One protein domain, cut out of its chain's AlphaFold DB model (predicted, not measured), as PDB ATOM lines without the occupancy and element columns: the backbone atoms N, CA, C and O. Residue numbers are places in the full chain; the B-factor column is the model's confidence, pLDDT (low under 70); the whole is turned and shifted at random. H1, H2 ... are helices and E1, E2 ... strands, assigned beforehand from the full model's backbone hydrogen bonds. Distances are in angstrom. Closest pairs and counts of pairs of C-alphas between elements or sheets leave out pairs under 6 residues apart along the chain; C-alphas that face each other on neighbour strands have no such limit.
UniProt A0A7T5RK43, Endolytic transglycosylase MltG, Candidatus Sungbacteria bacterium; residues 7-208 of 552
ATOM      1  N   LYS A   7     273.598 310.726 275.785       96.31
ATOM      2  CA  LYS A   7     274.251 311.872 276.411       96.31
ATOM      3  C   LYS A   7     275.613 311.474 276.983       96.31
ATOM      4  O   LYS A   7     276.611 312.068 276.596       96.31
ATOM      5  N   GLU A   8     275.674 310.417 277.795       96.75
ATOM      6  CA  GLU A   8     276.954 309.931 278.342       96.75
ATOM      7  C   GLU A   8     277.936 309.536 277.227       96.75
ATOM      8  O   GLU A   8     279.131 309.821 277.293       96.75
ATOM      9  N   ALA A   9     277.434 308.903 276.164       97.25
ATOM     10  CA  ALA A   9     278.258 308.567 275.009       97.25
ATOM     11  C   ALA A   9     278.845 309.812 274.319       97.25
ATOM     12  O   ALA A   9     280.009 309.794 273.922       97.25
ATOM     13  N   GLY A  10     278.064 310.889 274.198       97.56
ATOM     14  CA  GLY A  10     278.529 312.173 273.672       97.56
ATOM     15  C   GLY A  10     279.554 312.858 274.574       97.56
ATOM     16  O   GLY A  10     280.554 313.354 274.066       97.56
ATOM     17  N   GLU A  11     279.359 312.823 275.894       97.25
ATOM     18  CA  GLU A  11     280.315 313.350 276.880       97.25
ATOM     19  C   GLU A  11     281.676 312.639 276.767       97.25
ATOM     20  O   GLU A  11     282.702 313.294 276.584       97.25
ATOM     21  N   LYS A  12     281.687 311.300 276.751       97.44
ATOM     22  CA  LYS A  12     282.916 310.501 276.581       97.44
ATOM     23  C   LYS A  12     283.574 310.701 275.219       97.44
ATOM     24  O   LYS A  12     284.797 310.731 275.104       97.44
ATOM     25  N   LEU A  13     282.781 310.849 274.160       97.38
ATOM     26  CA  LEU A  13     283.320 311.100 272.826       97.38
ATOM     27  C   LEU A  13     283.912 312.514 272.716       97.38
ATOM     28  O   LEU A  13     284.900 312.711 272.011       97.38
ATOM     29  N   ALA A  14     283.368 313.488 273.452       97.62
ATOM     30  CA  ALA A  14     283.937 314.826 273.551       97.62
ATOM     31  C   ALA A  14     285.308 314.829 274.248       97.62
ATOM     32  O   ALA A  14     286.185 315.591 273.839       97.62
ATOM     33  N   GLU A  15     285.527 313.957 275.240       96.88
ATOM     34  CA  GLU A  15     286.841 313.773 275.878       96.88
ATOM     35  C   GLU A  15     287.907 313.337 274.861       96.88
ATOM     36  O   GLU A  15     288.999 313.906 274.818       96.88
ATOM     37  N   ALA A  16     287.567 312.404 273.966       95.75
ATOM     38  CA  ALA A  16     288.451 311.972 272.879       95.75
ATOM     39  C   ALA A  16     288.722 313.073 271.830       95.75
ATOM     40  O   ALA A  16     289.671 312.977 271.054       95.75
ATOM     41  N   LEU A  17     287.913 314.136 271.811       97.12
ATOM     42  CA  LEU A  17     287.972 315.246 270.856       97.12
ATOM     43  C   LEU A  17     288.475 316.565 271.476       97.12
ATOM     44  O   LEU A  17     288.400 317.614 270.831       97.12
ATOM     45  N   LEU A  18     289.020 316.544 272.699       95.00
ATOM     46  CA  LEU A  18     289.453 317.753 273.422       95.00
ATOM     47  C   LEU A  18     290.448 318.631 272.646       95.00
ATOM     48  O   LEU A  18     290.454 319.848 272.834       95.00
ATOM     49  N   GLY A  19     291.231 318.045 271.735       93.69
ATOM     50  CA  GLY A  19     292.139 318.780 270.849       93.69
ATOM     51  C   GLY A  19     291.452 319.817 269.946       93.69
ATOM     52  O   GLY A  19     292.110 320.740 269.474       93.69
ATOM     53  N   PHE A  20     290.133 319.719 269.743       94.69
ATOM     54  CA  PHE A  20     289.345 320.652 268.928       94.69
ATOM     55  C   PHE A  20     288.606 321.720 269.744       94.69
ATOM     56  O   PHE A  20     287.837 322.502 269.181       94.69
ATOM     57  N   LYS A  21     288.809 321.783 271.065       95.06
ATOM     58  CA  LYS A  21     288.115 322.740 271.932       95.06
ATOM     59  C   LYS A  21     288.375 324.188 271.492       95.06
ATOM     60  O   LYS A  21     289.521 324.611 271.365       95.06
ATOM     61  N   ASN A  22     287.304 324.962 271.303       92.94
ATOM     62  CA  ASN A  22     287.315 326.344 270.804       92.94
ATOM     63  C   ASN A  22     287.964 326.534 269.414       92.94
ATOM     64  O   ASN A  22     288.336 327.658 269.058       92.94
ATOM     65  N   ALA A  23     288.119 325.473 268.615       93.25
ATOM     66  CA  ALA A  23     288.699 325.580 267.280       93.25
ATOM     67  C   ALA A  23     287.773 326.377 266.340       93.25
ATOM     68  O   ALA A  23     286.662 325.959 266.015       93.25
ATOM     69  N   LYS A  24     288.243 327.543 265.881       88.88
ATOM     70  CA  LYS A  24     287.426 328.509 265.118       88.88
ATOM     71  C   LYS A  24     287.005 328.017 263.727       88.88
ATOM     72  O   LYS A  24     286.009 328.498 263.194       88.88
ATOM     73  N   ASN A  25     287.756 327.093 263.131       93.44
ATOM     74  CA  ASN A  25     287.490 326.523 261.807       93.44
ATOM     75  C   ASN A  25     286.832 325.134 261.870       93.44
ATOM     76  O   ASN A  25     286.794 324.453 260.846       93.44
ATOM     77  N   THR A  26     286.305 324.721 263.026       96.50
ATOM     78  CA  THR A  26     285.727 323.385 263.220       96.50
ATOM     79  C   THR A  26     284.207 323.442 263.378       96.50
ATOM     80  O   THR A  26     283.675 324.349 264.013       96.50
ATOM     81  N   LEU A  27     283.497 322.477 262.791       96.75
ATOM     82  CA  LEU A  27     282.042 322.317 262.873       96.75
ATOM     83  C   LEU A  27     281.690 320.866 263.205       96.75
ATOM     84  O   LEU A  27     282.251 319.947 262.611       96.75
ATOM     85  N   VAL A  28     280.715 320.667 264.092       97.81
ATOM     86  CA  VAL A  28     280.094 319.360 264.330       97.81
ATOM     87  C   VAL A  28     278.893 319.207 263.395       97.81
ATOM     88  O   VAL A  28     277.978 320.029 263.426       97.81
ATOM     89  N   LEU A  29     278.891 318.161 262.567       97.25
ATOM     90  CA  LEU A  29     277.757 317.758 261.734       97.25
ATOM     91  C   LEU A  29     277.163 316.454 262.254       97.25
ATOM     92  O   LEU A  29     277.747 315.387 262.102       97.25
ATOM     93  N   ALA A  30     275.977 316.531 262.844       97.38
ATOM     94  CA  ALA A  30     275.302 315.360 263.381       97.38
ATOM     95  C   ALA A  30     274.317 314.745 262.379       97.38
ATOM     96  O   ALA A  30     273.606 315.463 261.670       97.38
ATOM     97  N   LEU A  31     274.226 313.414 262.374       96.94
ATOM     98  CA  LEU A  31     273.203 312.665 261.647       96.94
ATOM     99  C   LEU A  31     271.918 312.582 262.493       96.94
ATOM    100  O   LEU A  31     271.937 312.063 263.613       96.94
ATOM    101  N   PRO A  32     270.764 313.070 262.001       94.69
ATOM    102  CA  PRO A  32     269.516 312.936 262.733       94.69
ATOM    103  C   PRO A  32     268.985 311.495 262.747       94.69
ATOM    104  O   PRO A  32     269.022 310.782 261.750       94.69
ATOM    105  N   ARG A  33     268.356 311.045 263.834       92.38
ATOM    106  CA  ARG A  33     267.966 311.836 265.020       92.38
ATOM    107  C   ARG A  33     268.885 311.614 266.212       92.38
ATOM    108  O   ARG A  33     269.257 312.586 266.855       92.38
ATOM    109  N   GLY A  34     269.252 310.363 266.481       92.81
ATOM    110  CA  GLY A  34     270.042 309.997 267.655       92.81
ATOM    111  C   GLY A  34     271.418 310.661 267.689       92.81
ATOM    112  O   GLY A  34     271.803 311.195 268.728       92.81
ATOM    113  N   GLY A  35     272.100 310.746 266.542       96.50
ATOM    114  CA  GLY A  35     273.380 311.437 266.412       96.50
ATOM    115  C   GLY A  35     273.359 312.912 266.819       96.50
ATOM    116  O   GLY A  35     274.378 313.426 267.268       96.50
ATOM    117  N   VAL A  36     272.208 313.597 266.757       97.25
ATOM    118  CA  VAL A  36     272.083 314.999 267.208       97.25
ATOM    119  C   VAL A  36     272.242 315.125 268.720       97.25
ATOM    120  O   VAL A  36     272.811 316.111 269.175       97.25
ATOM    121  N   VAL A  37     271.801 314.134 269.498       97.31
ATOM    122  CA  VAL A  37     271.994 314.131 270.959       97.31
ATOM    123  C   VAL A  37     273.483 314.037 271.287       97.31
ATOM    124  O   VAL A  37     273.995 314.833 272.063       97.31
ATOM    125  N   VAL A  38     274.193 313.122 270.622       98.00
ATOM    126  CA  VAL A  38     275.643 312.938 270.784       98.00
ATOM    127  C   VAL A  38     276.405 314.185 270.317       98.00
ATOM    128  O   VAL A  38     277.251 314.710 271.038       98.00
ATOM    129  N   GLY A  39     276.068 314.706 269.134       97.69
ATOM    130  CA  GLY A  39     276.685 315.906 268.569       97.69
ATOM    131  C   GLY A  39     276.438 317.168 269.397       97.69
ATOM    132  O   GLY A  39     277.313 318.030 269.459       97.69
ATOM    133  N   TYR A  40     275.288 317.272 270.070       97.62
ATOM    134  CA  TYR A  40     274.996 318.365 270.997       97.62
ATOM    135  C   TYR A  40     275.941 318.367 272.196       97.62
ATOM    136  O   TYR A  40     276.525 319.410 272.487       97.62
ATOM    137  N   GLU A  41     276.163 317.221 272.838       97.81
ATOM    138  CA  GLU A  41     277.091 317.147 273.973       97.81
ATOM    139  C   GLU A  41     278.530 317.485 273.550       97.81
ATOM    140  O   GLU A  41     279.200 318.270 274.220       97.81
ATOM    141  N   ILE A  42     278.974 317.009 272.378       97.56
ATOM    142  CA  ILE A  42     280.283 317.376 271.803       97.56
ATOM    143  C   ILE A  42     280.369 318.886 271.546       97.56
ATOM    144  O   ILE A  42     281.346 319.532 271.926       97.56
ATOM    145  N   SER A  43     279.342 319.467 270.923       96.62
ATOM    146  CA  SER A  43     279.262 320.904 270.645       96.62
ATOM    147  C   SER A  43     279.338 321.740 271.925       96.62
ATOM    148  O   SER A  43     280.097 322.710 271.964       96.62
ATOM    149  N   GLN A  44     278.615 321.353 272.980       96.25
ATOM    150  CA  GLN A  44     278.633 322.052 274.267       96.25
ATOM    151  C   GLN A  44     279.982 321.918 274.985       96.25
ATOM    152  O   GLN A  44     280.526 322.918 275.454       96.25
ATOM    153  N   ALA A  45     280.547 320.711 275.041       96.00
ATOM    154  CA  ALA A  45     281.810 320.451 275.730       96.00
ATOM    155  C   ALA A  45     283.011 321.132 275.049       96.00
ATOM    156  O   ALA A  45     283.906 321.658 275.721       96.00
ATOM    157  N   LEU A  46     283.024 321.153 273.712       95.12
ATOM    158  CA  LEU A  46     284.118 321.714 272.917       95.12
ATOM    159  C   LEU A  46     283.890 323.171 272.500       95.12
ATOM    160  O   LEU A  46     284.810 323.785 271.958       95.12
ATOM    161  N   ASN A  47     282.707 323.731 272.768       95.12
ATOM    162  CA  ASN A  47     282.285 325.057 272.309       95.12
ATOM    163  C   ASN A  47     282.439 325.216 270.783       95.12
ATOM    164  O   ASN A  47     283.072 326.149 270.284       95.12
ATOM    165  N   LEU A  48     281.886 324.251 270.046       95.62
ATOM    166  CA  LEU A  48     281.898 324.203 268.585       95.62
ATOM    167  C   LEU A  48     280.483 324.391 268.031       95.62
ATOM    168  O   LEU A  48     279.524 323.951 268.668       95.62
ATOM    169  N   PRO A  49     280.313 324.997 266.846       94.69
ATOM    170  CA  PRO A  49     279.007 325.061 266.204       94.69
ATOM    171  C   PRO A  49     278.487 323.650 265.884       94.69
ATOM    172  O   PRO A  49     279.260 322.764 265.512       94.69
ATOM    173  N   LEU A  50     277.172 323.465 266.015       94.94
ATOM    174  CA  LEU A  50     276.456 322.242 265.656       94.94
ATOM    175  C   LEU A  50     275.523 322.512 264.481       94.94
ATOM    176  O   LEU A  50     274.686 323.416 264.530       94.94
ATOM    177  N   ASP A  51     275.619 321.675 263.461       94.69
ATOM    178  CA  ASP A  51     274.663 321.615 262.365       94.69
ATOM    179  C   ASP A  51     274.395 320.144 261.986       94.69
ATOM    180  O   ASP A  51     274.867 319.222 262.654       94.69
ATOM    181  N   ILE A  52     273.581 319.908 260.961       95.25
ATOM    182  CA  ILE A  52     273.137 318.572 260.559       95.25
ATOM    183  C   ILE A  52     273.399 318.291 259.083       95.25
ATOM    184  O   ILE A  52     273.361 319.190 258.244       95.25
ATOM    185  N   VAL A  53     273.580 317.007 258.790       94.31
ATOM    186  CA  VAL A  53     273.479 316.406 257.454       94.31
ATOM    187  C   VAL A  53     272.419 315.315 257.533       94.31
ATOM    188  O   VAL A  53     272.372 314.590 258.527       94.31
ATOM    189  N   VAL A  54     271.524 315.212 256.548       94.69
ATOM    190  CA  VAL A  54     270.322 314.371 256.669       94.69
ATOM    191  C   VAL A  54     270.385 313.194 255.699       94.69
ATOM    192  O   VAL A  54     269.747 313.218 254.644       94.69
ATOM    193  N   PRO A  55     271.110 312.113 256.044       94.25
ATOM    194  CA  PRO A  55     271.067 310.908 255.247       94.25
ATOM    195  C   PRO A  55     269.753 310.144 255.454       94.25
ATOM    196  O   PRO A  55     269.167 310.107 256.542       94.25
ATOM    197  N   ARG A  56     269.313 309.461 254.402       93.12
ATOM    198  CA  ARG A  56     268.203 308.509 254.404       93.12
ATOM    199  C   ARG A  56     268.674 307.199 253.799       93.12
ATOM    200  O   ARG A  56     269.324 307.185 252.758       93.12
ATOM    201  N   LYS A  57     268.374 306.095 254.478       91.81
ATOM    202  CA  LYS A  57     268.650 304.754 253.962       91.81
ATOM    203  C   LYS A  57     267.705 304.465 252.803       91.81
ATOM    204  O   LYS A  57     266.529 304.804 252.888       91.81
ATOM    205  N   ILE A  58     268.223 303.805 251.777       90.38
ATOM    206  CA  ILE A  58     267.406 303.139 250.769       90.38
ATOM    207  C   ILE A  58     267.320 301.675 251.187       90.38
ATOM    208  O   ILE A  58     268.346 300.998 251.275       90.38
ATOM    209  N   GLY A  59     266.113 301.224 251.513       85.31
ATOM    210  CA  GLY A  59     265.840 299.825 251.839       85.31
ATOM    211  C   GLY A  59     265.725 298.958 250.585       85.31
ATOM    212  O   GLY A  59     265.524 299.485 249.493       85.31
ATOM    213  N   ALA A  60     265.828 297.638 250.722       83.44
ATOM    214  CA  ALA A  60     265.497 296.714 249.641       83.44
ATOM    215  C   ALA A  60     263.975 296.690 249.387       83.44
ATOM    216  O   ALA A  60     263.199 296.841 250.333       83.44
ATOM    217  N   PRO A  61     263.514 296.409 248.153       79.50
ATOM    218  CA  PRO A  61     262.082 296.277 247.864       79.50
ATOM    219  C   PRO A  61     261.379 295.217 248.728       79.50
ATOM    220  O   PRO A  61     260.232 295.400 249.128       79.50
ATOM    221  N   SER A  62     262.066 294.107 249.011       78.12
ATOM    222  CA  SER A  62     261.551 292.982 249.802       78.12
ATOM    223  C   SER A  62     261.700 293.166 251.314       78.12
ATOM    224  O   SER A  62     261.010 292.492 252.073       78.12
ATOM    225  N   ASP A  63     262.610 294.042 251.742       73.12
ATOM    226  CA  ASP A  63     262.883 294.351 253.145       73.12
ATOM    227  C   ASP A  63     263.359 295.812 253.274       73.12
ATOM    228  O   ASP A  63     264.549 296.098 253.107       73.12
ATOM    229  N   PRO A  64     262.448 296.756 253.575       73.44
ATOM    230  CA  PRO A  64     262.795 298.167 253.721       73.44
ATOM    231  C   PRO A  64     263.782 298.469 254.861       73.44
ATOM    232  O   PRO A  64     264.397 299.536 254.856       73.44
ATOM    233  N   GLU A  65     263.937 297.568 255.840       69.75
ATOM    234  CA  GLU A  65     264.910 297.726 256.931       69.75
ATOM    235  C   GLU A  65     266.318 297.269 256.514       69.75
ATOM    236  O   GLU A  65     267.319 297.755 257.056       69.75
ATOM    237  N   TYR A  66     266.416 296.388 255.511       76.31
ATOM    238  CA  TYR A  66     267.680 295.998 254.899       76.31
ATOM    239  C   TYR A  66     268.190 297.107 253.974       76.31
ATOM    240  O   TYR A  66     267.692 297.310 252.868       76.31
ATOM    241  N   ALA A  67     269.189 297.857 254.436       81.88
ATOM    242  CA  ALA A  67     269.740 298.979 253.685       81.88
ATOM    243  C   ALA A  67     270.627 298.501 252.524       81.88
ATOM    244  O   ALA A  67     271.719 297.991 252.761       81.88
ATOM    245  N   ILE A  68     270.193 298.768 251.291       87.50
ATOM    246  CA  ILE A  68     270.963 298.544 250.051       87.50
ATOM    247  C   ILE A  68     271.791 299.775 249.646       87.50
ATOM    248  O   ILE A  68     272.545 299.775 248.671       87.50
ATOM    249  N   GLY A  69     271.621 300.868 250.386       90.19
ATOM    250  CA  GLY A  69     272.337 302.114 250.196       90.19
ATOM    251  C   GLY A  69     271.801 303.227 251.082       90.19
ATOM    252  O   GLY A  69     270.956 303.019 251.958       90.19
ATOM    253  N   ALA A  70     272.295 304.434 250.854       93.12
ATOM    254  CA  ALA A  70     271.783 305.647 251.468       93.12
ATOM    255  C   ALA A  70     272.015 306.852 250.557       93.12
ATOM    256  O   ALA A  70     272.958 306.877 249.767       93.12
ATOM    257  N   ILE A  71     271.160 307.855 250.704       94.25
ATOM    258  CA  ILE A  71     271.227 309.148 250.024       94.25
ATOM    259  C   ILE A  71     271.264 310.266 251.057       94.25
ATOM    260  O   ILE A  71     270.933 310.041 252.218       94.25
ATOM    261  N   THR A  72     271.636 311.471 250.645       91.25
ATOM    262  CA  THR A  72     271.481 312.698 251.445       91.25
ATOM    263  C   THR A  72     270.494 313.658 250.784       91.25
ATOM    264  O   THR A  72     270.048 313.424 249.659       91.25
ATOM    265  N   GLU A  73     270.173 314.765 251.453       85.44
ATOM    266  CA  GLU A  73     269.335 315.845 250.916       85.44
ATOM    267  C   GLU A  73     269.827 316.404 249.567       85.44
ATOM    268  O   GLU A  73     269.033 316.910 248.782       85.44
ATOM    269  N   SER A  74     271.128 316.297 249.275       83.06
ATOM    270  CA  SER A  74     271.731 316.787 248.031       83.06
ATOM    271  C   SER A  74     271.440 315.866 246.840       83.06
ATOM    272  O   SER A  74     271.637 316.251 245.690       83.06
ATOM    273  N   GLY A  75     270.950 314.647 247.098       77.19
ATOM    274  CA  GLY A  75     270.813 313.578 246.110       77.19
ATOM    275  C   GLY A  75     272.083 312.741 245.925       77.19
ATOM    276  O   GLY A  75     272.041 311.732 245.223       77.19
ATOM    277  N   GLU A  76     273.199 313.093 246.570       80.06
ATOM    278  CA  GLU A  76     274.383 312.237 246.574       80.06
ATOM    279  C   GLU A  76     274.143 310.983 247.423       80.06
ATOM    280  O   GLU A  76     273.775 311.073 248.599       80.06
ATOM    281  N   GLY A  77     274.367 309.811 246.817       83.38
ATOM    282  CA  GLY A  77     274.181 308.515 247.463       83.38
ATOM    283  C   GLY A  77     275.342 307.537 247.302       83.38
ATOM    284  O   GLY A  77     276.212 307.685 246.432       83.38
ATOM    285  N   ILE A  78     275.328 306.528 248.167       88.19
ATOM    286  CA  ILE A  78     276.163 305.326 248.130       88.19
ATOM    287  C   ILE A  78     275.219 304.132 248.057       88.19
ATOM    288  O   ILE A  78     274.297 304.026 248.864       88.19
ATOM    289  N   PHE A  79     275.466 303.226 247.115       88.69
ATOM    290  CA  PHE A  79     274.622 302.057 246.890       88.69
ATOM    291  C   PHE A  79     275.474 300.808 246.689       88.69
ATOM    292  O   PHE A  79     276.581 300.885 246.152       88.69
ATOM    293  N   ASN A  80     274.948 299.658 247.096       84.06
ATOM    294  CA  ASN A  80     275.576 298.371 246.856       84.06
ATOM    295  C   ASN A  80     275.291 297.904 245.423       84.06
ATOM    296  O   ASN A  80     274.190 297.464 245.101       84.06
ATOM    297  N   THR A  81     276.297 297.974 244.552       80.56
ATOM    298  CA  THR A  81     276.165 297.620 243.130       80.56
ATOM    299  C   THR A  81     275.760 296.166 242.896       80.56
ATOM    300  O   THR A  81     275.033 295.895 241.942       80.56
ATOM    301  N   ARG A  82     276.173 295.231 243.764       79.06
ATOM    302  CA  ARG A  82     275.801 293.810 243.652       79.06
ATOM    303  C   ARG A  82     274.322 293.595 243.962       79.06
ATOM    304  O   ARG A  82     273.667 292.818 243.281       79.06
ATOM    305  N   GLU A  83     273.801 294.286 244.969       79.69
ATOM    306  CA  GLU A  83     272.389 294.180 245.356       79.69
ATOM    307  C   GLU A  83     271.476 294.902 244.365       79.69
ATOM    308  O   GLU A  83     270.395 294.410 244.056       79.69
ATOM    309  N   LEU A  84     271.939 296.015 243.788       79.31
ATOM    310  CA  LEU A  84     271.206 296.733 242.746       79.31
ATOM    311  C   LEU A  84     271.022 295.930 241.452       79.31
ATOM    312  O   LEU A  84     270.067 296.191 240.725       79.31
ATOM    313  N   ALA A  85     271.893 294.958 241.162       80.19
ATOM    314  CA  ALA A  85     271.828 294.170 239.929       80.19
ATOM    315  C   ALA A  85     270.537 293.337 239.802       80.19
ATOM    316  O   ALA A  85     270.105 293.050 238.689       80.19
ATOM    317  N   GLY A  86     269.917 292.965 240.928       80.69
ATOM    318  CA  GLY A  86     268.657 292.216 240.968       80.69
ATOM    319  C   GLY A  86     267.412 293.076 241.198       80.69
ATOM    320  O   GLY A  86     266.327 292.524 241.375       80.69
ATOM    321  N   ILE A  87     267.552 294.405 241.251       86.50
ATOM    322  CA  ILE A  87     266.471 295.326 241.616       86.50
ATOM    323  C   ILE A  87     265.929 296.038 240.374       86.50
ATOM    324  O   ILE A  87     266.686 296.527 239.531       86.50
ATOM    325  N   ASP A  88     264.599 296.131 240.304       90.50
ATOM    326  CA  ASP A  88     263.885 296.935 239.314       90.50
ATOM    327  C   ASP A  88     264.367 298.398 239.368       90.50
ATOM    328  O   ASP A  88     264.258 299.087 240.388       90.50
ATOM    329  N   GLN A  89     264.912 298.869 238.248       90.62
ATOM    330  CA  GLN A  89     265.540 300.184 238.148       90.62
ATOM    331  C   GLN A  89     264.534 301.340 238.217       90.62
ATOM    332  O   GLN A  89     264.879 302.419 238.703       90.62
ATOM    333  N   ASP A  90     263.298 301.137 237.769       91.75
ATOM    334  CA  ASP A  90     262.255 302.160 237.833       91.75
ATOM    335  C   ASP A  90     261.698 302.281 239.247       91.75
ATOM    336  O   ASP A  90     261.450 303.393 239.726       91.75
ATOM    337  N   TRP A  91     261.557 301.154 239.949       93.44
ATOM    338  CA  TRP A  91     261.287 301.166 241.384       93.44
ATOM    339  C   TRP A  91     262.408 301.885 242.143       93.44
ATOM    340  O   TRP A  91     262.131 302.792 242.928       93.44
ATOM    341  N   PHE A  92     263.669 301.544 241.863       91.69
ATOM    342  CA  PHE A  92     264.818 302.105 242.574       91.69
ATOM    343  C   PHE A  92     264.905 303.627 242.415       91.69
ATOM    344  O   PHE A  92     265.052 304.343 243.404       91.69
ATOM    345  N   LYS A  93     264.724 304.143 241.191       91.81
ATOM    346  CA  LYS A  93     264.667 305.593 240.939       91.81
ATOM    347  C   LYS A  93     263.552 306.273 241.734       91.81
ATOM    348  O   LYS A  93     263.774 307.337 242.309       91.81
ATOM    349  N   LYS A  94     262.360 305.668 241.794       94.00
ATOM    350  CA  LYS A  94     261.227 306.206 242.569       94.00
ATOM    351  C   LYS A  94     261.520 306.219 244.067       94.00
ATOM    352  O   LYS A  94     261.195 307.206 244.727       94.00
ATOM    353  N   GLU A  95     262.135 305.164 244.593       93.75
ATOM    354  CA  GLU A  95     262.465 305.072 246.017       93.75
ATOM    355  C   GLU A  95     263.565 306.070 246.406       93.75
ATOM    356  O   GLU A  95     263.435 306.761 247.415       93.75
ATOM    357  N   VAL A  96     264.589 306.245 245.565       92.50
ATOM    358  CA  VAL A  96     265.619 307.284 245.747       92.50
ATOM    359  C   VAL A  96     264.999 308.681 245.785       92.50
ATOM    360  O   VAL A  96     265.280 309.450 246.705       92.50
ATOM    361  N   GLU A  97     264.116 309.009 244.839       93.88
ATOM    362  CA  GLU A  97     263.445 310.314 244.806       93.88
ATOM    363  C   GLU A  97     262.522 310.538 246.010       93.88
ATOM    364  O   GLU A  97     262.445 311.643 246.555       93.88
ATOM    365  N   LYS A  98     261.831 309.492 246.463       94.38
ATOM    366  CA  LYS A  98     260.996 309.536 247.667       94.38
ATOM    367  C   LYS A  98     261.833 309.814 248.915       94.38
ATOM    368  O   LYS A  98     261.500 310.724 249.678       94.38
ATOM    369  N   GLU A  99     262.919 309.075 249.116       95.06
ATOM    370  CA  GLU A  99     263.781 309.253 250.286       95.06
ATOM    371  C   GLU A  99     264.529 310.588 250.244       95.06
ATOM    372  O   GLU A  99     264.689 311.227 251.286       95.06
ATOM    373  N   LYS A 100     264.897 311.077 249.054       94.38
ATOM    374  CA  LYS A 100     265.452 312.424 248.874       94.38
ATOM    375  C   LYS A 100     264.466 313.506 249.315       94.38
ATOM    376  O   LYS A 100     264.825 314.370 250.114       94.38
ATOM    377  N   LYS A 101     263.203 313.434 248.877       94.94
ATOM    378  CA  LYS A 101     262.156 314.383 249.305       94.94
ATOM    379  C   LYS A 101     261.940 314.358 250.816       94.94
ATOM    380  O   LYS A 101     261.741 315.408 251.427       94.94
ATOM    381  N   GLU A 102     262.000 313.183 251.437       94.62
ATOM    382  CA  GLU A 102     261.905 313.065 252.895       94.62
ATOM    383  C   GLU A 102     263.138 313.646 253.610       94.62
ATOM    384  O   GLU A 102     262.984 314.319 254.634       94.62
ATOM    385  N   ALA A 103     264.349 313.457 253.070       93.56
ATOM    386  CA  ALA A 103     265.569 314.092 253.576       93.56
ATOM    387  C   ALA A 103     265.454 315.624 253.540       93.56
ATOM    388  O   ALA A 103     265.663 316.289 254.557       93.56
ATOM    389  N   GLU A 104     265.025 316.184 252.405       93.12
ATOM    390  CA  GLU A 104     264.788 317.622 252.238       93.12
ATOM    391  C   GLU A 104     263.717 318.148 253.204       93.12
ATOM    392  O   GLU A 104     263.878 319.215 253.803       93.12
ATOM    393  N   ARG A 105     262.618 317.403 253.389       94.25
ATOM    394  CA  ARG A 105     261.547 317.771 254.325       94.25
ATOM    395  C   ARG A 105     262.063 317.830 255.762       94.25
ATOM    396  O   ARG A 105     261.770 318.795 256.468       94.25
ATOM    397  N   ARG A 106     262.833 316.827 256.202       93.75
ATOM    398  CA  ARG A 106     263.431 316.785 257.549       93.75
ATOM    399  C   ARG A 106     264.461 317.877 257.755       93.75
ATOM    400  O   ARG A 106     264.443 318.531 258.791       93.75
ATOM    401  N   LEU A 107     265.314 318.110 256.763       92.31
ATOM    402  CA  LEU A 107     266.275 319.198 256.805       92.31
ATOM    403  C   LEU A 107     265.567 320.544 256.990       92.31
ATOM    404  O   LEU A 107     265.927 321.285 257.897       92.31
ATOM    405  N   LYS A 108     264.516 320.831 256.210       91.50
ATOM    406  CA  LYS A 108     263.698 322.048 256.375       91.50
ATOM    407  C   LYS A 108     263.060 322.123 257.764       91.50
ATOM    408  O   LYS A 108     263.114 323.172 258.400       91.50
ATOM    409  N   LEU A 109     262.504 321.012 258.255       92.31
ATOM    410  CA  LEU A 109     261.877 320.932 259.577       92.31
ATOM    411  C   LEU A 109     262.867 321.225 260.717       92.31
ATOM    412  O   LEU A 109     262.546 321.988 261.624       92.31
ATOM    413  N   TYR A 110     264.059 320.627 260.682       92.12
ATOM    414  CA  TYR A 110     265.058 320.763 261.744       92.12
ATOM    415  C   TYR A 110     265.860 322.064 261.642       92.12
ATOM    416  O   TYR A 110     266.210 322.671 262.657       92.12
ATOM    417  N   ARG A 111     266.174 322.514 260.424       87.00
ATOM    418  CA  ARG A 111     266.933 323.747 260.181       87.00
ATOM    419  C   ARG A 111     266.081 324.988 260.440       87.00
ATOM    420  O   ARG A 111     266.595 325.958 261.005       87.00
ATOM    421  N   GLY A 112     264.795 324.954 260.086       86.19
ATOM    422  CA  GLY A 112     263.933 326.133 260.099       86.19
ATOM    423  C   GLY A 112     264.509 327.222 259.191       86.19
ATOM    424  O   GLY A 112     264.889 326.947 258.057       86.19
ATOM    425  N   ASN A 113     264.645 328.442 259.716       80.44
ATOM    426  CA  ASN A 113     265.177 329.595 258.973       80.44
ATOM    427  C   ASN A 113     266.704 329.771 259.094       80.44
ATOM    428  O   ASN A 113     267.237 330.800 258.678       80.44
ATOM    429  N   ARG A 114     267.423 328.822 259.708       83.69
ATOM    430  CA  ARG A 114     268.880 328.941 259.878       83.69
ATOM    431  C   ARG A 114     269.590 328.786 258.524       83.69
ATOM    432  O   ARG A 114     269.227 327.887 257.768       83.69
ATOM    433  N   PRO A 115     270.606 329.610 258.210       82.19
ATOM    434  CA  PRO A 115     271.359 329.473 256.966       82.19
ATOM    435  C   PRO A 115     272.118 328.142 256.923       82.19
ATOM    436  O   PRO A 115     272.395 327.539 257.961       82.19
ATOM    437  N   TYR A 116     272.451 327.678 255.718       83.44
ATOM    438  CA  TYR A 116     273.325 326.520 255.524       83.44
ATOM    439  C   TYR A 116     274.742 326.821 256.013       83.44
ATOM    440  O   TYR A 116     275.282 327.893 255.737       83.44
ATOM    441  N   SER A 117     275.358 325.872 256.721       84.94
ATOM    442  CA  SER A 117     276.755 326.009 257.132       84.94
ATOM    443  C   SER A 117     277.685 325.886 255.930       84.94
ATOM    444  O   SER A 117     277.658 324.890 255.216       84.94
ATOM    445  N   GLN A 118     278.564 326.869 255.736       88.12
ATOM    446  CA  GLN A 118     279.633 326.776 254.745       88.12
ATOM    447  C   GLN A 118     280.729 325.829 255.253       88.12
ATOM    448  O   GLN A 118     281.302 326.077 256.320       88.12
ATOM    449  N   LEU A 119     281.007 324.759 254.499       93.56
ATOM    450  CA  LEU A 119     281.992 323.729 254.866       93.56
ATOM    451  C   LEU A 119     283.370 323.933 254.224       93.56
ATOM    452  O   LEU A 119     284.345 323.355 254.699       93.56
ATOM    453  N   LEU A 120     283.464 324.766 253.183       94.00
ATOM    454  CA  LEU A 120     284.706 325.037 252.455       94.00
ATOM    455  C   LEU A 120     285.831 325.448 253.417       94.00
ATOM    456  O   LEU A 120     285.696 326.426 254.151       94.00
ATOM    457  N   GLY A 121     286.934 324.697 253.403       91.56
ATOM    458  CA  GLY A 121     288.109 324.981 254.234       91.56
ATOM    459  C   GLY A 121     287.926 324.765 255.744       91.56
ATOM    460  O   GLY A 121     288.799 325.158 256.512       91.56
ATOM    461  N   LYS A 122     286.824 324.146 256.196       96.44
ATOM    462  CA  LYS A 122     286.601 323.809 257.614       96.44
ATOM    463  C   LYS A 122     287.043 322.391 257.961       96.44
ATOM    464  O   LYS A 122     287.070 321.514 257.101       96.44
ATOM    465  N   ILE A 123     287.325 322.157 259.238       98.00
ATOM    466  CA  ILE A 123     287.396 320.813 259.816       98.00
ATOM    467  C   ILE A 123     285.972 320.405 260.197       98.00
ATOM    468  O   ILE A 123     285.289 321.111 260.937       98.00
ATOM    469  N   VAL A 124     285.501 319.279 259.675       98.38
ATOM    470  CA  VAL A 124     284.136 318.800 259.891       98.38
ATOM    471  C   VAL A 124     284.179 317.507 260.692       98.38
ATOM    472  O   VAL A 124     284.764 316.527 260.242       98.38
ATOM    473  N   ILE A 125     283.550 317.505 261.865       98.50
ATOM    474  CA  ILE A 125     283.394 316.320 262.712       98.50
ATOM    475  C   ILE A 125     281.991 315.762 262.471       98.50
ATOM    476  O   ILE A 125     281.009 316.355 262.917       98.50
ATOM    477  N   ILE A 126     281.888 314.654 261.741       98.31
ATOM    478  CA  ILE A 126     280.622 313.973 261.462       98.31
ATOM    479  C   ILE A 126     280.323 312.984 262.591       98.31
ATOM    480  O   ILE A 126     281.157 312.134 262.906       98.31
ATOM    481  N   VAL A 127     279.135 313.095 263.190       98.19
ATOM    482  CA  VAL A 127     278.756 312.359 264.405       98.19
ATOM    483  C   VAL A 127     277.456 311.587 264.210       98.19
ATOM    484  O   VAL A 127     276.488 312.111 263.655       98.19
ATOM    485  N   ASP A 128     277.418 310.359 264.727       97.62
ATOM    486  CA  ASP A 128     276.198 309.560 264.880       97.62
ATOM    487  C   ASP A 128     276.202 308.805 266.222       97.62
ATOM    488  O   ASP A 128     277.228 308.747 266.902       97.62
ATOM    489  N   ASP A 129     275.063 308.230 266.614       95.75
ATOM    490  CA  ASP A 129     274.943 307.443 267.851       95.75
ATOM    491  C   ASP A 129     275.551 306.035 267.749       95.75
ATOM    492  O   ASP A 129     275.818 305.401 268.760       95.75
ATOM    493  N   GLY A 130     275.861 305.569 266.543       95.19
ATOM    494  CA  GLY A 130     276.685 304.389 266.317       95.19
ATOM    495  C   GLY A 130     276.662 303.943 264.862       95.19
ATOM    496  O   GLY A 130     275.806 304.352 264.079       95.19
ATOM    497  N   VAL A 131     277.590 303.066 264.478       93.69
ATOM    498  CA  VAL A 131     277.720 302.624 263.079       93.69
ATOM    499  C   VAL A 131     277.506 301.123 262.952       93.69
ATOM    500  O   VAL A 131     278.367 300.336 263.322       93.69
ATOM    501  N   ALA A 132     276.370 300.719 262.380       87.81
ATOM    502  CA  ALA A 132     276.108 299.316 262.053       87.81
ATOM    503  C   ALA A 132     276.657 298.951 260.663       87.81
ATOM    504  O   ALA A 132     277.753 298.420 260.560       87.81
ATOM    505  N   THR A 133     275.936 299.291 259.589       85.12
ATOM    506  CA  THR A 133     276.309 298.963 258.196       85.12
ATOM    507  C   THR A 133     277.113 300.057 257.485       85.12
ATOM    508  O   THR A 133     277.561 299.871 256.360       85.12
ATOM    509  N   GLY A 134     277.246 301.240 258.091       90.19
ATOM    510  CA  GLY A 134     278.032 302.349 257.542       90.19
ATOM    511  C   GLY A 134     277.377 303.172 256.426       90.19
ATOM    512  O   GLY A 134     277.805 304.303 256.220       90.19
ATOM    513  N   TYR A 135     276.324 302.700 255.744       91.56
ATOM    514  CA  TYR A 135     275.775 303.392 254.559       91.56
ATOM    515  C   TYR A 135     275.399 304.862 254.784       91.56
ATOM    516  O   TYR A 135     275.752 305.710 253.970       91.56
ATOM    517  N   THR A 136     274.710 305.189 255.883       93.19
ATOM    518  CA  THR A 136     274.304 306.574 256.189       93.19
ATOM    519  C   THR A 136     275.502 307.481 256.434       93.19
ATOM    520  O   THR A 136     275.534 308.599 255.925       93.19
ATOM    521  N   MET A 137     276.507 306.981 257.156       95.75
ATOM    522  CA  MET A 137     277.746 307.707 257.419       95.75
ATOM    523  C   MET A 137     278.553 307.916 256.132       95.75
ATOM    524  O   MET A 137     279.030 309.014 255.878       95.75
ATOM    525  N   ARG A 138     278.643 306.901 255.266       95.31
ATOM    526  CA  ARG A 138     279.329 306.993 253.965       95.31
ATOM    527  C   ARG A 138     278.634 307.957 253.001       95.31
ATOM    528  O   ARG A 138     279.292 308.744 252.327       95.31
ATOM    529  N   ALA A 139     277.300 307.961 252.966       94.50
ATOM    530  CA  ALA A 139     276.540 308.943 252.191       94.50
ATOM    531  C   ALA A 139     276.769 310.376 252.710       94.50
ATOM    532  O   ALA A 139     276.980 311.291 251.913       94.50
ATOM    533  N   ALA A 140     276.797 310.563 254.035       95.25
ATOM    534  CA  ALA A 140     277.145 311.843 254.650       95.25
ATOM    535  C   ALA A 140     278.582 312.272 254.304       95.25
ATOM    536  O   ALA A 140     278.788 313.414 253.899       95.25
ATOM    537  N   LEU A 141     279.556 311.359 254.383       95.44
ATOM    538  CA  LEU A 141     280.946 311.610 253.993       95.44
ATOM    539  C   LEU A 141     281.057 312.089 252.547       95.44
ATOM    540  O   LEU A 141     281.719 313.093 252.297       95.44
ATOM    541  N   LYS A 142     280.380 311.413 251.613       94.00
ATOM    542  CA  LYS A 142     280.367 311.787 250.193       94.00
ATOM    543  C   LYS A 142     279.839 313.215 249.989       94.00
ATOM    544  O   LYS A 142     280.560 314.052 249.449       94.00
ATOM    545  N   SER A 143     278.662 313.503 250.554       93.12
ATOM    546  CA  SER A 143     278.000 314.817 250.490       93.12
ATOM    547  C   SER A 143     278.845 315.939 251.102       93.12
ATOM    548  O   SER A 143     278.970 317.032 250.545       93.12
ATOM    549  N   VAL A 144     279.484 315.674 252.245       94.38
ATOM    550  CA  VAL A 144     280.368 316.640 252.907       94.38
ATOM    551  C   VAL A 144     281.648 316.848 252.095       94.38
ATOM    552  O   VAL A 144     282.077 317.989 251.924       94.38
ATOM    553  N   ARG A 145     282.245 315.787 251.539       94.50
ATOM    554  CA  ARG A 145     283.465 315.871 250.719       94.50
ATOM    555  C   ARG A 145     283.252 316.717 249.462       94.50
ATOM    556  O   ARG A 145     284.137 317.503 249.119       94.50
ATOM    557  N   GLY A 146     282.074 316.638 248.835       91.19
ATOM    558  CA  GLY A 146     281.684 317.486 247.699       91.19
ATOM    559  C   GLY A 146     281.751 318.994 247.988       91.19
ATOM    560  O   GLY A 146     282.007 319.791 247.086       91.19
ATOM    561  N   GLN A 147     281.629 319.393 249.260       92.62
ATOM    562  CA  GLN A 147     281.704 320.791 249.709       92.62
ATOM    563  C   GLN A 147     283.131 321.259 250.055       92.62
ATOM    564  O   GLN A 147     283.316 322.383 250.527       92.62
ATOM    565  N   LYS A 148     284.142 320.420 249.787       94.06
ATOM    566  CA  LYS A 148     285.580 320.715 249.914       94.06
ATOM    567  C   LYS A 148     286.005 321.236 251.307       94.06
ATOM    568  O   LYS A 148     286.629 322.298 251.406       94.06
ATOM    569  N   PRO A 149     285.686 320.519 252.399       97.00
ATOM    570  CA  PRO A 149     286.246 320.821 253.712       97.00
ATOM    571  C   PRO A 149     287.766 320.617 253.723       97.00
ATOM    572  O   PRO A 149     288.314 319.900 252.887       97.00
ATOM    573  N   GLN A 150     288.442 321.224 254.696       97.12
ATOM    574  CA  GLN A 150     289.873 321.017 254.932       97.12
ATOM    575  C   GLN A 150     290.158 319.593 255.427       97.12
ATOM    576  O   GLN A 150     291.145 318.990 255.016       97.12
ATOM    577  N   LYS A 151     289.321 319.076 256.334       97.56
ATOM    578  CA  LYS A 151     289.462 317.743 256.936       97.56
ATOM    579  C   LYS A 151     288.090 317.228 257.364       97.56
ATOM    580  O   LYS A 151     287.283 318.009 257.866       97.56
ATOM    581  N   ILE A 152     287.837 315.934 257.207       98.38
ATOM    582  CA  ILE A 152     286.646 315.252 257.708       98.38
ATOM    583  C   ILE A 152     287.050 314.188 258.722       98.38
ATOM    584  O   ILE A 152     287.813 313.272 258.414       98.38
ATOM    585  N   ILE A 153     286.491 314.299 259.919       98.50
ATOM    586  CA  ILE A 153     286.675 313.374 261.034       98.50
ATOM    587  C   ILE A 153     285.334 312.694 261.280       98.50
ATOM    588  O   ILE A 153     284.324 313.376 261.430       98.50
ATOM    589  N   VAL A 154     285.303 311.367 261.338       98.62
ATOM    590  CA  VAL A 154     284.132 310.630 261.826       98.62
ATOM    591  C   VAL A 154     284.336 310.346 263.304       98.62
ATOM    592  O   VAL A 154     285.350 309.764 263.675       98.62
ATOM    593  N   ALA A 155     283.382 310.731 264.144       98.25
ATOM    594  CA  ALA A 155     283.422 310.457 265.574       98.25
ATOM    595  C   ALA A 155     282.138 309.747 265.998       98.25
ATOM    596  O   ALA A 155     281.047 310.303 265.874       98.25
ATOM    597  N   VAL A 156     282.260 308.515 266.495       98.19
ATOM    598  CA  VAL A 156     281.110 307.698 266.910       98.19
ATOM    599  C   VAL A 156     281.409 306.939 268.201       98.19
ATOM    600  O   VAL A 156     282.522 306.448 268.368       98.19
ATOM    601  N   PRO A 157     280.444 306.773 269.122       97.44
ATOM    602  CA  PRO A 157     280.703 306.070 270.378       97.44
ATOM    603  C   PRO A 157     281.128 304.615 270.161       97.44
ATOM    604  O   PRO A 157     281.995 304.107 270.866       97.44
ATOM    605  N   HIS A 158     280.549 303.952 269.160       96.81
ATOM    606  CA  HIS A 158     280.871 302.576 268.800       96.81
ATOM    607  C   HIS A 158     280.532 302.286 267.329       96.81
ATOM    608  O   HIS A 158     279.699 302.967 266.716       96.81
ATOM    609  N   GLY A 159     281.132 301.245 266.754       94.62
ATOM    610  CA  GLY A 159     280.820 300.816 265.389       94.62
ATOM    611  C   GLY A 159     281.266 299.393 265.071       94.62
ATOM    612  O   GLY A 159     282.172 298.864 265.707       94.62
ATOM    613  N   ALA A 160     280.615 298.762 264.091       92.38
ATOM    614  CA  ALA A 160     281.025 297.456 263.590       92.38
ATOM    615  C   ALA A 160     282.414 297.570 262.957       92.38
ATOM    616  O   ALA A 160     282.649 298.491 262.170       92.38
ATOM    617  N   LYS A 161     283.311 296.631 263.276       92.06
ATOM    618  CA  LYS A 161     284.717 296.676 262.856       92.06
ATOM    619  C   LYS A 161     284.874 296.877 261.345       92.06
ATOM    620  O   LYS A 161     285.488 297.854 260.926       92.06
ATOM    621  N   ASP A 162     284.211 296.048 260.540       90.19
ATOM    622  CA  ASP A 162     284.253 296.138 259.074       90.19
ATOM    623  C   ASP A 162     283.743 297.492 258.552       90.19
ATOM    624  O   ASP A 162     284.294 298.064 257.609       90.19
ATOM    625  N   SER A 163     282.703 298.047 259.184       91.81
ATOM    626  CA  SER A 163     282.159 299.358 258.819       91.81
ATOM    627  C   SER A 163     283.121 300.489 259.173       91.81
ATOM    628  O   SER A 163     283.307 301.402 258.372       91.81
ATOM    629  N   LEU A 164     283.764 300.439 260.343       95.75
ATOM    630  CA  LEU A 164     284.772 301.423 260.744       95.75
ATOM    631  C   LEU A 164     286.016 301.348 259.851       95.75
ATOM    632  O   LEU A 164     286.543 302.384 259.453       95.75
ATOM    633  N   GLU A 165     286.453 300.148 259.466       94.94
ATOM    634  CA  GLU A 165     287.544 299.957 258.504       94.94
ATOM    635  C   GLU A 165     287.225 300.546 257.126       94.94
ATOM    636  O   GLU A 165     288.099 301.142 256.497       94.94
ATOM    637  N   GLN A 166     285.980 300.436 256.655       93.12
ATOM    638  CA  GLN A 166     285.552 301.122 255.433       93.12
ATOM    639  C   GLN A 166     285.565 302.644 255.602       93.12
ATOM    640  O   GLN A 166     286.075 303.349 254.734       93.12
ATOM    641  N   LEU A 167     285.065 303.159 256.728       96.38
ATOM    642  CA  LEU A 167     285.056 304.598 257.004       96.38
ATOM    643  C   LEU A 167     286.470 305.183 257.083       96.38
ATOM    644  O   LEU A 167     286.690 306.283 256.585       96.38
ATOM    645  N   ARG A 168     287.450 304.437 257.612       97.12
ATOM    646  CA  ARG A 168     288.872 304.837 257.635       97.12
ATOM    647  C   ARG A 168     289.487 305.002 256.245       97.12
ATOM    648  O   ARG A 168     290.502 305.675 256.119       97.12
ATOM    649  N   LYS A 169     288.895 304.399 255.210       95.75
ATOM    650  CA  LYS A 169     289.325 304.570 253.812       95.75
ATOM    651  C   LYS A 169     288.727 305.823 253.161       95.75
ATOM    652  O   LYS A 169     289.214 306.242 252.118       95.75
ATOM    653  N   GLU A 170     287.666 306.391 253.736       94.12
ATOM    654  CA  GLU A 170     286.887 307.491 253.143       94.12
ATOM    655  C   GLU A 170     286.992 308.812 253.932       94.12
ATOM    656  O   GLU A 170     286.887 309.897 253.349       94.12
ATOM    657  N   ALA A 171     287.192 308.741 255.250       97.25
ATOM    658  CA  ALA A 171     287.424 309.875 256.144       97.25
ATOM    659  C   ALA A 171     288.925 310.117 256.364       97.25
ATOM    660  O   ALA A 171     289.734 309.210 256.201       97.25
ATOM    661  N   ASP A 172     289.301 311.334 256.769       98.00
ATOM    662  CA  ASP A 172     290.702 311.642 257.097       98.00
ATOM    663  C   ASP A 172     291.097 311.080 258.471       98.00
ATOM    664  O   ASP A 172     292.270 310.847 258.746       98.00
ATOM    665  N   GLU A 173     290.113 310.888 259.351       97.69
ATOM    666  CA  GLU A 173     290.288 310.311 260.680       97.69
ATOM    667  C   GLU A 173     288.973 309.681 261.160       97.69
ATOM    668  O   GLU A 173     287.889 310.205 260.883       97.69
ATOM    669  N   VAL A 174     289.058 308.560 261.881       98.25
ATOM    670  CA  VAL A 174     287.906 307.889 262.502       98.25
ATOM    671  C   VAL A 174     288.207 307.653 263.975       98.25
ATOM    672  O   VAL A 174     289.154 306.942 264.306       98.25
ATOM    673  N   ILE A 175     287.376 308.223 264.840       97.69
ATOM    674  CA  ILE A 175     287.448 308.096 266.292       97.69
ATOM    675  C   ILE A 175     286.256 307.257 266.747       97.69
ATOM    676  O   ILE A 175     285.100 307.650 266.567       97.69
ATOM    677  N   SER A 176     286.546 306.101 267.344       97.19
ATOM    678  CA  SER A 176     285.547 305.262 267.997       97.19
ATOM    679  C   SER A 176     286.002 304.834 269.385       97.19
ATOM    680  O   SER A 176     287.171 304.509 269.571       97.19
ATOM    681  N   LEU A 177     285.092 304.857 270.365       96.06
ATOM    682  CA  LEU A 177     285.414 304.448 271.738       96.06
ATOM    683  C   LEU A 177     285.336 302.926 271.914       96.06
ATOM    684  O   LEU A 177     286.009 302.377 272.785       96.06
ATOM    685  N   ILE A 178     284.496 302.241 271.125       93.94
ATOM    686  CA  ILE A 178     284.268 300.794 271.226       93.94
ATOM    687  C   ILE A 178     284.183 300.164 269.828       93.94
ATOM    688  O   ILE A 178     283.290 300.481 269.041       93.94
ATOM    689  N   GLU A 179     285.055 299.188 269.570       93.31
ATOM    690  CA  GLU A 179     285.091 298.388 268.336       93.31
ATOM    691  C   GLU A 179     284.951 296.900 268.687       93.31
ATOM    692  O   GLU A 179     285.951 296.206 268.877       93.31
ATOM    693  N   PRO A 180     283.720 296.396 268.874       85.50
ATOM    694  CA  PRO A 180     283.503 295.027 269.318       85.50
ATOM    695  C   PRO A 180     283.697 294.033 268.164       85.50
ATOM    696  O   PRO A 180     283.400 294.341 267.008       85.50
ATOM    697  N   GLU A 181     284.126 292.810 268.487       75.31
ATOM    698  CA  GLU A 181     284.263 291.725 267.500       75.31
ATOM    699  C   GLU A 181     282.918 291.288 266.912       75.31
ATOM    700  O   GLU A 181     282.837 290.915 265.744       75.31
ATOM    701  N   TRP A 182     281.848 291.372 267.706       76.06
ATOM    702  CA  TRP A 182     280.489 291.102 267.261       76.06
ATOM    703  C   TRP A 182     279.612 292.339 267.432       76.06
ATOM    704  O   TRP A 182     279.567 292.947 268.504       76.06
ATOM    705  N   TYR A 183     278.892 292.702 266.371       79.38
ATOM    706  CA  TYR A 183     278.077 293.909 266.327       79.38
ATOM    707  C   TYR A 183     276.669 293.586 265.823       79.38
ATOM    708  O   TYR A 183     276.482 293.302 264.644       79.38
ATOM    709  N   GLY A 184     275.668 293.640 266.704       75.69
ATOM    710  CA  GLY A 184     274.270 293.438 266.300       75.69
ATOM    711  C   GLY A 184     273.568 294.738 265.885       75.69
ATOM    712  O   GLY A 184     273.299 294.965 264.712       75.69
ATOM    713  N   ALA A 185     273.252 295.613 266.839       82.12
ATOM    714  CA  ALA A 185     272.450 296.815 266.643       82.12
ATOM    715  C   ALA A 185     272.934 297.931 267.571       82.12
ATOM    716  O   ALA A 185     273.424 297.660 268.666       82.12
ATOM    717  N   VAL A 186     272.741 299.184 267.148       84.31
ATOM    718  CA  VAL A 186     273.222 300.366 267.884       84.31
ATOM    719  C   VAL A 186     272.698 300.398 269.322       84.31
ATOM    720  O   VAL A 186     273.464 300.614 270.251       84.31
ATOM    721  N   GLY A 187     271.415 300.088 269.526       85.88
ATOM    722  CA  GLY A 187     270.785 300.157 270.846       85.88
ATOM    723  C   GLY A 187     271.362 299.210 271.905       85.88
ATOM    724  O   GLY A 187     271.141 299.454 273.080       85.88
ATOM    725  N   MET A 188     272.115 298.167 271.537       87.75
ATOM    726  CA  MET A 188     272.706 297.239 272.519       87.75
ATOM    727  C   MET A 188     273.857 297.847 273.323       87.75
ATOM    728  O   MET A 188     274.214 297.329 274.376       87.75
ATOM    729  N   PHE A 189     274.443 298.935 272.832       90.31
ATOM    730  CA  PHE A 189     275.519 299.639 273.523       90.31
ATOM    731  C   PHE A 189     274.985 300.703 274.484       90.31
ATOM    732  O   PHE A 189     275.781 301.440 275.060       90.31
ATOM    733  N   TYR A 190     273.663 300.768 274.670       91.75
ATOM    734  CA  TYR A 190     272.977 301.736 275.514       91.75
ATOM    735  C   TYR A 190     272.049 301.039 276.515       91.75
ATOM    736  O   TYR A 190     271.205 300.242 276.116       91.75
ATOM    737  N   GLU A 191     272.160 301.364 277.803       90.31
ATOM    738  CA  GLU A 191     271.219 300.890 278.833       90.31
ATOM    739  C   GLU A 191     269.822 301.495 278.617       90.31
ATOM    740  O   GLU A 191     268.804 300.807 278.678       90.31
ATOM    741  N   GLU A 192     269.781 302.785 278.284       87.81
ATOM    742  CA  GLU A 192     268.593 303.546 277.919       87.81
ATOM    743  C   GLU A 192     268.729 304.051 276.475       87.81
ATOM    744  O   GLU A 192     269.530 304.940 276.162       87.81
ATOM    745  N   PHE A 193     267.890 303.526 275.578       89.94
ATOM    746  CA  PHE A 193     267.878 303.914 274.164       89.94
ATOM    747  C   PHE A 193     266.502 304.422 273.703       89.94
ATOM    748  O   PHE A 193     265.879 303.834 272.813       89.94
ATOM    749  N   PRO A 194     265.976 305.510 274.307       86.25
ATOM    750  CA  PRO A 194     264.688 306.065 273.915       86.25
ATOM    751  C   PRO A 194     264.732 306.585 272.474       86.25
ATOM    752  O   PRO A 194     265.776 306.993 271.958       86.25
ATOM    753  N   GLN A 195     263.576 306.595 271.814       83.62
ATOM    754  CA  GLN A 195     263.472 307.130 270.463       83.62
ATOM    755  C   GLN A 195     263.556 308.661 270.492       83.62
ATOM    756  O   GLN A 195     262.653 309.317 271.005       83.62
ATOM    757  N   THR A 196     264.600 309.228 269.883       88.81
ATOM    758  CA  THR A 196     264.757 310.684 269.755       88.81
ATOM    759  C   THR A 196     263.679 311.257 268.837       88.81
ATOM    760  O   THR A 196     263.476 310.773 267.715       88.81
ATOM    761  N   THR A 197     262.972 312.283 269.309       91.88
ATOM    762  CA  THR A 197     261.851 312.891 268.570       91.88
ATOM    763  C   THR A 197     262.294 314.078 267.718       91.88
ATOM    764  O   THR A 197     263.310 314.714 267.985       91.88
ATOM    765  N   ASP A 198     261.499 314.438 266.708       90.06
ATOM    766  CA  ASP A 198     261.761 315.630 265.887       90.06
ATOM    767  C   ASP A 198     261.776 316.915 266.734       90.06
ATOM    768  O   ASP A 198     262.600 317.798 266.516       90.06
ATOM    769  N   LYS A 199     260.904 316.994 267.750       89.69
ATOM    770  CA  LYS A 199     260.840 318.121 268.691       89.69
ATOM    771  C   LYS A 199     262.134 318.267 269.493       89.69
ATOM    772  O   LYS A 199     262.608 319.381 269.689       89.69
ATOM    773  N   GLU A 200     262.691 317.149 269.940       91.06
ATOM    774  CA  GLU A 200     263.951 317.111 270.678       91.06
ATOM    775  C   GLU A 200     265.124 317.560 269.800       91.06
ATOM    776  O   GLU A 200     265.891 318.425 270.211       91.06
ATOM    777  N   VAL A 201     265.201 317.082 268.551       93.12
ATOM    778  CA  VAL A 201     266.210 317.535 267.573       93.12
ATOM    779  C   VAL A 201     266.137 319.049 267.360       93.12
ATOM    780  O   VAL A 201     267.159 319.729 267.418       93.12
ATOM    781  N   ILE A 202     264.933 319.596 267.158       91.75
ATOM    782  CA  ILE A 202     264.723 321.044 266.993       91.75
ATOM    783  C   ILE A 202     265.172 321.807 268.247       91.75
ATOM    784  O   ILE A 202     265.824 322.845 268.131       91.75
ATOM    785  N   GLN A 203     264.852 321.300 269.441       90.31
ATOM    786  CA  GLN A 203     265.234 321.930 270.704       90.31
ATOM    787  C   GLN A 203     266.755 321.959 270.892       90.31
ATOM    788  O   GLN A 203     267.298 323.011 271.220       90.31
ATOM    789  N   LEU A 204     267.441 320.838 270.651       91.44
ATOM    790  CA  LEU A 204     268.897 320.744 270.787       91.44
ATOM    791  C   LEU A 204     269.605 321.658 269.787       91.44
ATOM    792  O   LEU A 204     270.496 322.415 270.158       91.44
ATOM    793  N   LEU A 205     269.148 321.672 268.537       87.69
ATOM    794  CA  LEU A 205     269.713 322.539 267.510       87.69
ATOM    795  C   LEU A 205     269.416 324.035 267.733       87.69
ATOM    796  O   LEU A 205     270.191 324.878 267.285       87.69
ATOM    797  N   GLY A 206     268.310 324.374 268.403       78.25
ATOM    798  CA  GLY A 206     267.953 325.750 268.770       78.25
ATOM    799  C   GLY A 206     268.587 326.246 270.078       78.25
ATOM    800  O   GLY A 206     268.630 327.454 270.306       78.25
ATOM    801  N   GLY A 207     269.068 325.336 270.932       61.25
ATOM    802  CA  GLY A 207     269.701 325.643 272.221       61.25
ATOM    803  C   GLY A 207     271.169 326.067 272.123       61.25
ATOM    804  O   GLY A 207     271.691 326.688 273.050       61.25
ATOM    805  N   VAL A 208     271.828 325.799 270.991       56.06
ATOM    806  CA  VAL A 208     273.221 326.192 270.737       56.06
ATOM    807  C   VAL A 208     273.276 327.700 270.451       56.06
ATOM    808  O   VAL A 208     273.223 328.139 269.305       56.06
TER     809      VAL A 208
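AT A GLANCE: This is residues 7 to 208 of the 552 residues of the protein "Endolytic transglycosylase MltG" of Candidatus Sungbacteria bacterium (UniProt A0A7T5RK43). A strongly twisted sheet of five parallel strands, in the order E2 E1 E6 E7 E8, has H1 and H2 over one face and H5 and H6 over the other. H5 stands between this sheet and a smaller antiparallel one, E3 E4 E5, whose other face is covered by the long helix H4. The 202 printed residues hold eight named helices and eight named strands, in the order H1 E1 H2 E2 E3 E4 E5 H3 H4 E6 H5 E7 H6 E8 H7 H8. The class is mixed, and the whole is compact, with a radius of gyration of the C-alphas of 16.2 A and spans of 49 by 42 by 33 A.

HOW THE PARTS SIT: The larger sheet holds E2, residues 50 to 52, E1, 26 to 30, E6, 123 to 127, E7, 151 to 158, and E8, 173 to 178. Within hydrogen-bond range are N 51 and O 28, 2.9 A, N 29 and O 125, 2.8 A, N 153 and O 124, 2.8 A, and N 175 and O 154, 2.8 A. H2, residues 34 to 46, runs along E1 at 4 degrees on the local plane, at a height over the sheet of 7.1 A. H1, residues 7 to 16, is on the same face and touches H2, the closest C-alphas being those of Gly 10 and Val 38, 4.2 A. On the opposite face, H5, residues 135 to 146, is over E6 and H6, residues 161 to 170, over E8, in three layers of helix, sheet and helix. E1 H2 E2, E6 H5 E7 and E7 H6 E8 are strand-helix-strand units, parallel neighbour strands with a helix between, each with a right-handed crossover. H5 is also on the smaller sheet, a meander of antiparallel hairpins: E3, residues 56 to 59, E4, 67 to 71, and E5, 77 to 79. There N 58 and O 69 are 2.8 A apart, and N 78 and O 70 2.9 A. H4, residues 89 to 111, is on its opposite face at a height of 6.9 A, again three layers. H3, residues 81 to 84, only grazes this sheet; H7, 186 to 189, and H8, 198 to 207, only graze the larger one. Every O i to N i+4 pair is within hydrogen-bond range in H1, H4, H5 and H8, against 8 of 9 in H2 and 4 of 6 in H6; H3 and H7 are too short for one.

IN THESE COORDINATES: H1 begins at C-alpha 7, (274.251, 311.872, 276.411), and H8 ends at C-alpha 207, (269.701, 325.643, 272.221). H4 is 32.3 A long, E7 21.1 A and H2 19.1 A.

THE WHOLE: The C-alphas of Asn 22 and Asp 88 are farthest apart, 49.0 A. The printed part has no cut; H4 to E6 is a long link. Residues 65 and 207 to 208 have pLDDT under 70.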